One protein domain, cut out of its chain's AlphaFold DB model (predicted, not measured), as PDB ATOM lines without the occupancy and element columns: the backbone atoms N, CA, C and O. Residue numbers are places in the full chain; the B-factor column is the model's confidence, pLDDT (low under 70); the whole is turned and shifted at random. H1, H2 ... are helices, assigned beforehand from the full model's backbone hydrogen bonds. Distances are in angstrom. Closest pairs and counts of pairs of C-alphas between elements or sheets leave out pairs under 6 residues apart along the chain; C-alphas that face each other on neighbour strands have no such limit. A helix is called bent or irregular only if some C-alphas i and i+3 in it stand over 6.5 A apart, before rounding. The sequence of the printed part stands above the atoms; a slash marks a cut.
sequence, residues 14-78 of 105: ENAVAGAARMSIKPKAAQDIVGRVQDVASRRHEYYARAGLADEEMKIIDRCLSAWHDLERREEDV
ATOM      1  N   GLU A  14     199.524 228.360 400.006       85.69
ATOM      2  CA  GLU A  14     199.814 228.960 401.309       85.69
ATOM      3  C   GLU A  14     198.573 229.631 401.912       85.69
ATOM      4  O   GLU A  14     198.213 229.345 403.057       85.69
ATOM      5  N   ASN A  15     197.845 230.431 401.122       86.44
ATOM      6  CA  ASN A  15     196.578 231.025 401.549       86.44
ATOM      7  C   ASN A  15     195.520 229.950 401.856       86.44
ATOM      8  O   ASN A  15     194.766 230.087 402.825       86.44
ATOM      9  N   ALA A  16     195.490 228.849 401.096       86.00
ATOM     10  CA  ALA A  16     194.600 227.717 401.356       86.00
ATOM     11  C   ALA A  16     194.925 227.005 402.684       86.00
ATOM     12  O   ALA A  16     194.020 226.745 403.482       86.00
ATOM     13  N   VAL A  17     196.207 226.737 402.968       89.69
ATOM     14  CA  VAL A  17     196.649 226.130 404.238       89.69
ATOM     15  C   VAL A  17     196.364 227.064 405.414       89.69
ATOM     16  O   VAL A  17     195.822 226.618 406.427       89.69
ATOM     17  N   ALA A  18     196.650 228.361 405.281       87.50
ATOM     18  CA  ALA A  18     196.349 229.355 406.309       87.50
ATOM     19  C   ALA A  18     194.835 229.473 406.577       87.50
ATOM     20  O   ALA A  18     194.400 229.622 407.721       87.50
ATOM     21  N   GLY A  19     194.010 229.349 405.531       86.50
ATOM     22  CA  GLY A  19     192.551 229.353 405.627       86.50
ATOM     23  C   GLY A  19     191.954 228.099 406.274       86.50
ATOM     24  O   GLY A  19     190.842 228.164 406.808       86.50
ATOM     25  N   ALA A  20     192.679 226.977 406.284       88.19
ATOM     26  CA  ALA A  20     192.185 225.680 406.748       88.19
ATOM     27  C   ALA A  20     191.782 225.664 408.233       88.19
ATOM     28  O   ALA A  20     190.855 224.948 408.621       88.19
ATOM     29  N   ALA A  21     192.401 226.516 409.057       85.44
ATOM     30  CA  ALA A  21     192.043 226.671 410.466       85.44
ATOM     31  C   ALA A  21     190.576 227.102 410.660       85.44
ATOM     32  O   ALA A  21     189.915 226.634 411.586       85.44
ATOM     33  N   ARG A  22     190.022 227.919 409.747       86.19
ATOM     34  CA  ARG A  22     188.605 228.346 409.783       86.19
ATOM     35  C   ARG A  22     187.634 227.183 409.566       86.19
ATOM     36  O   ARG A  22     186.470 227.280 409.926       86.19
ATOM     37  N   MET A  23     188.125 226.087 408.991       87.00
ATOM     38  CA  MET A  23     187.381 224.853 408.744       87.00
ATOM     39  C   MET A  23     187.668 223.782 409.809       87.00
ATOM     40  O   MET A  23     187.298 222.627 409.630       87.00
ATOM     41  N   SER A  24     188.331 224.140 410.917       92.69
ATOM     42  CA  SER A  24     188.758 223.206 411.972       92.69
ATOM     43  C   SER A  24     189.669 222.073 411.475       92.69
ATOM     44  O   SER A  24     189.757 221.009 412.091       92.69
ATOM     45  N   ILE A  25     190.381 222.294 410.367       92.19
ATOM     46  CA  ILE A  25     191.347 221.339 409.824       92.19
ATOM     47  C   ILE A  25     192.699 221.586 410.496       92.19
ATOM     48  O   ILE A  25     193.193 222.713 410.549       92.19
ATOM     49  N   LYS A  26     193.321 220.518 411.005       94.44
ATOM     50  CA  LYS A  26     194.651 220.603 411.626       94.44
ATOM     51  C   LYS A  26     195.708 220.994 410.578       94.44
ATOM     52  O   LYS A  26     195.662 220.441 409.479       94.44
ATOM     53  N   PRO A  27     196.716 221.823 410.917       90.50
ATOM     54  CA  PRO A  27     197.729 222.278 409.958       90.50
ATOM     55  C   PRO A  27     198.410 221.144 409.186       90.50
ATOM     56  O   PRO A  27     198.522 221.205 407.965       90.50
ATOM     57  N   LYS A  28     198.781 220.062 409.880       95.06
ATOM     58  CA  LYS A  28     199.398 218.896 409.240       95.06
ATOM     59  C   LYS A  28     198.462 218.216 408.235       95.06
ATOM     60  O   LYS A  28     198.884 217.893 407.135       95.06
ATOM     61  N   ALA A  29     197.181 218.077 408.577       96.25
ATOM     62  CA  ALA A  29     196.190 217.518 407.663       96.25
ATOM     63  C   ALA A  29     195.968 218.424 406.440       96.25
ATOM     64  O   ALA A  29     195.845 217.919 405.332       96.25
ATOM     65  N   ALA A  30     195.966 219.749 406.618       93.75
ATOM     66  CA  ALA A  30     195.862 220.695 405.507       93.75
ATOM     67  C   ALA A  30     197.056 220.581 404.542       93.75
ATOM     68  O   ALA A  30     196.859 220.520 403.331       93.75
ATOM     69  N   GLN A  31     198.277 220.484 405.075       93.62
ATOM     70  CA  GLN A  31     199.489 220.252 404.281       93.62
ATOM     71  C   GLN A  31     199.428 218.920 403.526       93.62
ATOM     72  O   GLN A  31     199.713 218.878 402.333       93.62
ATOM     73  N   ASP A  32     199.010 217.846 404.199       97.06
ATOM     74  CA  ASP A  32     198.907 216.521 403.584       97.06
ATOM     75  C   ASP A  32     197.846 216.494 402.467       97.06
ATOM     76  O   ASP A  32     198.044 215.855 401.434       97.06
ATOM     77  N   ILE A  33     196.730 217.212 402.638       94.00
ATOM     78  CA  ILE A  33     195.702 217.376 401.600       94.00
ATOM     79  C   ILE A  33     196.270 218.132 400.398       94.00
ATOM     80  O   ILE A  33     196.124 217.660 399.272       94.00
ATOM     81  N   VAL A  34     196.930 219.273 400.621       92.94
ATOM     82  CA  VAL A  34     197.544 220.060 399.540       92.94
ATOM     83  C   VAL A  34     198.572 219.232 398.775       92.94
ATOM     84  O   VAL A  34     198.521 219.213 397.547       92.94
ATOM     85  N   GLY A  35     199.434 218.486 399.473       95.12
ATOM     86  CA  GLY A  35     200.407 217.597 398.836       95.12
ATOM     87  C   GLY A  35     199.737 216.562 397.931       95.12
ATOM     88  O   GLY A  35     200.084 216.443 396.761       95.12
ATOM     89  N   ARG A  36     198.678 215.895 398.409       95.69
ATOM     90  CA  ARG A  36     197.919 214.935 397.584       95.69
ATOM     91  C   ARG A  36     197.274 215.579 396.361       95.69
ATOM     92  O   ARG A  36     197.224 214.960 395.302       95.69
ATOM     93  N   VAL A  37     196.752 216.797 396.499       92.56
ATOM     94  CA  VAL A  37     196.179 217.538 395.367       92.56
ATOM     95  C   VAL A  37     197.262 217.844 394.334       92.56
ATOM     96  O   VAL A  37     197.036 217.619 393.147       92.56
ATOM     97  N   GLN A  38     198.443 218.287 394.771       91.69
ATOM     98  CA  GLN A  38     199.585 218.535 393.888       91.69
ATOM     99  C   GLN A  38     200.041 217.256 393.173       91.69
ATOM    100  O   GLN A  38     200.232 217.282 391.959       91.69
ATOM    101  N   ASP A  39     200.118 216.129 393.881       93.25
ATOM    102  CA  ASP A  39     200.487 214.824 393.314       93.25
ATOM    103  C   ASP A  39     199.479 214.309 392.273       93.25
ATOM    104  O   ASP A  39     199.822 213.592 391.332       93.25
ATOM    105  N   VAL A  40     198.193 214.621 392.435       93.12
ATOM    106  CA  VAL A  40     197.168 214.293 391.432       93.12
ATOM    107  C   VAL A  40     197.269 215.247 390.243       93.12
ATOM    108  O   VAL A  40     197.237 214.800 389.098       93.12
ATOM    109  N   ALA A  41     197.431 216.544 390.498       90.06
ATOM    110  CA  ALA A  41     197.515 217.563 389.458       90.06
ATOM    111  C   ALA A  41     198.766 217.414 388.574       90.06
ATOM    112  O   ALA A  41     198.696 217.674 387.370       90.06
ATOM    113  N   SER A  42     199.889 216.953 389.135       90.12
ATOM    114  CA  SER A  42     201.123 216.681 388.384       90.12
ATOM    115  C   SER A  42     200.961 215.531 387.385       90.12
ATOM    116  O   SER A  42     201.602 215.533 386.338       90.12
ATOM    117  N   ARG A  43     200.035 214.602 387.653       94.50
ATOM    118  CA  ARG A  43     199.704 213.458 386.788       94.50
ATOM    119  C   ARG A  43     198.520 213.712 385.856       94.50
ATOM    120  O   ARG A  43     198.021 212.779 385.233       94.50
ATOM    121  N   ARG A  44     198.039 214.958 385.728       92.00
ATOM    122  CA  ARG A  44     196.818 215.269 384.955       92.00
ATOM    123  C   ARG A  44     196.845 214.744 383.514       92.00
ATOM    124  O   ARG A  44     195.836 214.232 383.041       92.00
ATOM    125  N   HIS A  45     198.000 214.817 382.845       92.44
ATOM    126  CA  HIS A  45     198.169 214.346 381.464       92.44
ATOM    127  C   HIS A  45     197.944 212.838 381.340       92.44
ATOM    128  O   HIS A  45     197.305 212.398 380.391       92.44
ATOM    129  N   GLU A  46     198.368 212.048 382.328       94.56
ATOM    130  CA  GLU A  46     198.124 210.602 382.340       94.56
ATOM    131  C   GLU A  46     196.623 210.292 382.401       94.56
ATOM    132  O   GLU A  46     196.146 209.364 381.746       94.56
ATOM    133  N   TYR A  47     195.857 211.074 383.168       94.19
ATOM    134  CA  TYR A  47     194.406 210.913 383.240       94.19
ATOM    135  C   TYR A  47     193.720 211.284 381.925       94.19
ATOM    136  O   TYR A  47     192.806 210.575 381.508       94.19
ATOM    137  N   TYR A  48     194.177 212.343 381.253       94.50
ATOM    138  CA  TYR A  48     193.661 212.732 379.939       94.50
ATOM    139  C   TYR A  48     193.972 211.683 378.871       94.50
ATOM    140  O   TYR A  48     193.063 211.250 378.164       94.50
ATOM    141  N   ALA A  49     195.209 211.187 378.827       94.94
ATOM    142  CA  ALA A  49     195.604 210.113 377.922       94.94
ATOM    143  C   ALA A  49     194.764 208.843 378.149       94.94
ATOM    144  O   ALA A  49     194.253 208.247 377.204       94.94
ATOM    145  N   ARG A  50     194.535 208.455 379.412       96.19
ATOM    146  CA  ARG A  50     193.674 207.309 379.758       96.19
ATOM    147  C   ARG A  50     192.206 207.503 379.386       96.19
ATOM    148  O   ARG A  50     191.515 206.511 379.173       96.19
ATOM    149  N   ALA A  51     191.729 208.743 379.339       95.62
ATOM    150  CA  ALA A  51     190.386 209.078 378.877       95.62
ATOM    151  C   ALA A  51     190.276 209.119 377.340       95.62
ATOM    152  O   ALA A  51     189.178 209.305 376.822       95.62
ATOM    153  N   GLY A  52     191.384 208.915 376.619       96.94
ATOM    154  CA  GLY A  52     191.421 208.884 375.159       96.94
ATOM    155  C   GLY A  52     191.524 210.258 374.503       96.94
ATOM    156  O   GLY A  52     191.227 210.359 373.317       96.94
ATOM    157  N   LEU A  53     191.925 211.300 375.243       96.19
ATOM    158  CA  LEU A  53     192.164 212.615 374.645       96.19
ATOM    159  C   LEU A  53     193.375 212.562 373.713       96.19
ATOM    160  O   LEU A  53     194.400 211.969 374.051       96.19
ATOM    161  N   ALA A  54     193.262 213.231 372.570       95.06
ATOM    162  CA  ALA A  54     194.387 213.455 371.676       95.06
ATOM    163  C   ALA A  54     195.331 214.531 372.238       95.06
ATOM    164  O   ALA A  54     194.916 215.430 372.978       95.06
ATOM    165  N   ASP A  55     196.601 214.492 371.839       92.56
ATOM    166  CA  ASP A  55     197.617 215.460 372.275       92.56
ATOM    167  C   ASP A  55     197.221 216.908 371.940       92.56
ATOM    168  O   ASP A  55     197.512 217.843 372.689       92.56
ATOM    169  N   GLU A  56     196.531 217.119 370.819       93.31
ATOM    170  CA  GLU A  56     195.998 218.418 370.408       93.31
ATOM    171  C   GLU A  56     194.957 218.952 371.399       93.31
ATOM    172  O   GLU A  56     194.982 220.137 371.738       93.31
ATOM    173  N   GLU A  57     194.079 218.089 371.907       93.38
ATOM    174  CA  GLU A  57     193.062 218.450 372.897       93.38
ATOM    175  C   GLU A  57     193.709 218.762 374.250       93.38
ATOM    176  O   GLU A  57     193.355 219.751 374.897       93.38
ATOM    177  N   MET A  58     194.733 217.995 374.643       93.69
ATOM    178  CA  MET A  58     195.511 218.270 375.857       93.69
ATOM    179  C   MET A  58     196.214 219.633 375.788       93.69
ATOM    180  O   MET A  58     196.167 220.400 376.752       93.69
ATOM    181  N   LYS A  59     196.788 219.996 374.631       91.50
ATOM    182  CA  LYS A  59     197.408 221.319 374.413       91.50
ATOM    183  C   LYS A  59     196.403 222.467 374.544       91.50
ATOM    184  O   LYS A  59     196.768 223.544 375.018       91.50
ATOM    185  N   ILE A  60     195.154 222.267 374.116       92.12
ATOM    186  CA  ILE A  60     194.087 223.266 374.285       92.12
ATOM    187  C   ILE A  60     193.767 223.436 375.771       92.12
ATOM    188  O   ILE A  60     193.721 224.568 376.253       92.12
ATOM    189  N   ILE A  61     193.622 222.332 376.507       90.38
ATOM    190  CA  ILE A  61     193.371 222.357 377.953       90.38
ATOM    191  C   ILE A  61     194.502 223.080 378.693       90.38
ATOM    192  O   ILE A  61     194.226 223.978 379.489       90.38
ATOM    193  N   ASP A  62     195.764 222.758 378.408       89.38
ATOM    194  CA  ASP A  62     196.910 223.417 379.047       89.38
ATOM    195  C   ASP A  62     196.953 224.920 378.754       89.38
ATOM    196  O   ASP A  62     197.253 225.725 379.642       89.38
ATOM    197  N   ARG A  63     196.607 225.322 377.524       87.88
ATOM    198  CA  ARG A  63     196.508 226.738 377.154       87.88
ATOM    199  C   ARG A  63     195.395 227.435 377.924       87.88
ATOM    200  O   ARG A  63     195.614 228.538 378.414       87.88
ATOM    201  N   CYS A  64     194.228 226.805 378.048       85.06
ATOM    202  CA  CYS A  64     193.134 227.340 378.845       85.06
ATOM    203  C   CYS A  64     193.580 227.522 380.298       85.06
ATOM    204  O   CYS A  64     193.505 228.637 380.801       85.06
ATOM    205  N   LEU A  65     194.120 226.482 380.938       80.44
ATOM    206  CA  LEU A  65     194.578 226.538 382.333       80.44
ATOM    207  C   LEU A  65     195.664 227.604 382.564       80.44
ATOM    208  O   LEU A  65     195.643 228.281 383.588       80.44
ATOM    209  N   SER A  66     196.570 227.804 381.602       75.00
ATOM    210  CA  SER A  66     197.600 228.851 381.680       75.00
ATOM    211  C   SER A  66     197.015 230.259 381.508       75.00
ATOM    212  O   SER A  66     197.406 231.181 382.216       75.00
ATOM    213  N   ALA A  67     196.034 230.433 380.617       65.12
ATOM    214  CA  ALA A  67     195.375 231.719 380.400       65.12
ATOM    215  C   ALA A  67     194.576 232.190 381.627       65.12
ATOM    216  O   ALA A  67     194.521 233.389 381.888       65.12
ATOM    217  N   TRP A  68     193.995 231.267 382.403       61.91
ATOM    218  CA  TRP A  68     193.363 231.597 383.686       61.91
ATOM    219  C   TRP A  68     194.375 232.181 384.685       61.91
ATOM    220  O   TRP A  68     194.079 233.193 385.314       61.91
ATOM    221  N   HIS A  69     195.590 231.626 384.753       60.72
ATOM    222  CA  HIS A  69     196.671 232.182 385.578       60.72
ATOM    223  C   HIS A  69     197.122 233.581 385.124       60.72
ATOM    224  O   HIS A  69     197.429 234.433 385.957       60.72
ATOM    225  N   ASP A  70     197.158 233.834 383.815       59.09
ATOM    226  CA  ASP A  70     197.561 235.137 383.273       59.09
ATOM    227  C   ASP A  70     196.466 236.208 383.413       59.09
ATOM    228  O   ASP A  70     196.774 237.395 383.539       59.09
ATOM    229  N   LEU A  71     195.190 235.810 383.393       56.78
ATOM    230  CA  LEU A  71     194.057 236.709 383.617       56.78
ATOM    231  C   LEU A  71     193.949 237.140 385.084       56.78
ATOM    232  O   LEU A  71     193.765 238.332 385.323       56.78
ATOM    233  N   GLU A  72     194.137 236.226 386.044       56.50
ATOM    234  CA  GLU A  72     194.169 236.572 387.477       56.50
ATOM    235  C   GLU A  72     195.263 237.608 387.785       56.50
ATOM    236  O   GLU A  72     195.009 238.582 388.490       56.50
ATOM    237  N   ARG A  73     196.453 237.478 387.175       57.19
ATOM    238  CA  ARG A  73     197.556 238.439 387.357       57.19
ATOM    239  C   ARG A  73     197.216 239.847 386.854       57.19
ATOM    240  O   ARG A  73     197.621 240.832 387.456       57.19
ATOM    241  N   ARG A  74     196.478 239.957 385.746       55.47
ATOM    242  CA  ARG A  74     196.125 241.257 385.145       55.47
ATOM    243  C   ARG A  74     195.023 241.996 385.900       55.47
ATOM    244  O   ARG A  74     194.910 243.207 385.739       55.47
ATOM    245  N   GLU A  75     194.203 241.295 386.680       53.44
ATOM    246  CA  GLU A  75     193.171 241.916 387.516       53.44
ATOM    247  C   GLU A  75     193.777 242.592 388.764       53.44
ATOM    248  O   GLU A  75     193.257 243.611 389.213       53.44
ATOM    249  N   GLU A  76     194.913 242.100 389.278       52.03
ATOM    250  CA  GLU A  76     195.657 242.717 390.394       52.03
ATOM    251  C   GLU A  76     196.390 244.016 390.018       52.03
ATOM    252  O   GLU A  76     196.542 244.896 390.865       52.03
ATOM    253  N   ASP A  77     196.776 244.184 388.748       50.47
ATOM    254  CA  ASP A  77     197.447 245.391 388.237       50.47
ATOM    255  C   ASP A  77     196.488 246.580 388.000       50.47
ATOM    256  O   ASP A  77     196.907 247.672 387.597       50.47
ATOM    257  N   VAL A  78     195.184 246.399 388.232       50.72
ATOM    258  CA  VAL A  78     194.192 247.473 388.128       50.72
ATOM    259  C   VAL A  78     194.114 248.210 389.466       50.72
ATOM    260  O   VAL A  78     193.516 247.726 390.425       50.72
TER     261      VAL A  78
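AT A GLANCE: This is residues 14 to 78 of the 105 residues of an uncharacterized protein of Cupriavidus sp. UYMSc13B (UniProt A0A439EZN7). The model is a wide, open V of helices: H2 makes one arm, with the short H1 folded back on its first part, H3 sits at the corner, and the long H4 makes the other arm. The space between the arms is empty, and residues 63 to 78, most of them in H4, stick out freely. The printed part has 65 residues with four named helices, in the order H1, H2, H3, H4, and no named strand; its class is all helix. It is only just loose, close to extended, with a radius of gyration of the C-alphas of 15.9 A, and flat, spanning 42 by 37 by 13 A.

HOW THE PARTS SIT: H1, residues 14 to 23, touches H2, residues 27 to 42, which meets it with residues 27 to 34 alone. Their closest C-alphas, those of Val 17 and Ala 30, are 5.6 A apart. They run opposite ways at a steep tilt of 51 degrees. H2 and H3, residues 44 to 50, meet only through their link. H3 and H4, residues 55 to 76, are close but not clearly touching; their closest C-alphas, those of Tyr 48 and Met 58, are 7.1 A apart. They run opposite ways at a shallow tilt of 23 degrees. H4 is apart from H1 and H2, and H1 is apart from H3. Each O i to N i+4 pair is within hydrogen-bond range in H2 and H3, against 3 of 6 in H1 and 16 of 18 in H4.

IN THESE COORDINATES: H1 begins at C-alpha 14 (199.814, 228.960, 401.309) and is 15.1 A long; it is irregular, but only just, with C-alphas 18 and 21 at 6.6 A. H2 is 22.5 A long, H3 10.0 A. H4, 32.8 A long, ends at C-alpha 76 (195.657, 242.717, 390.394).

THE WHOLE: The two farthest C-alphas, those of Ser 24 and Glu 56, are 42.5 A apart. The printed part has no cut, and its three links are tight. Mean pLDDT of the printed part is 85.0; residues 67 to 78 are under 70.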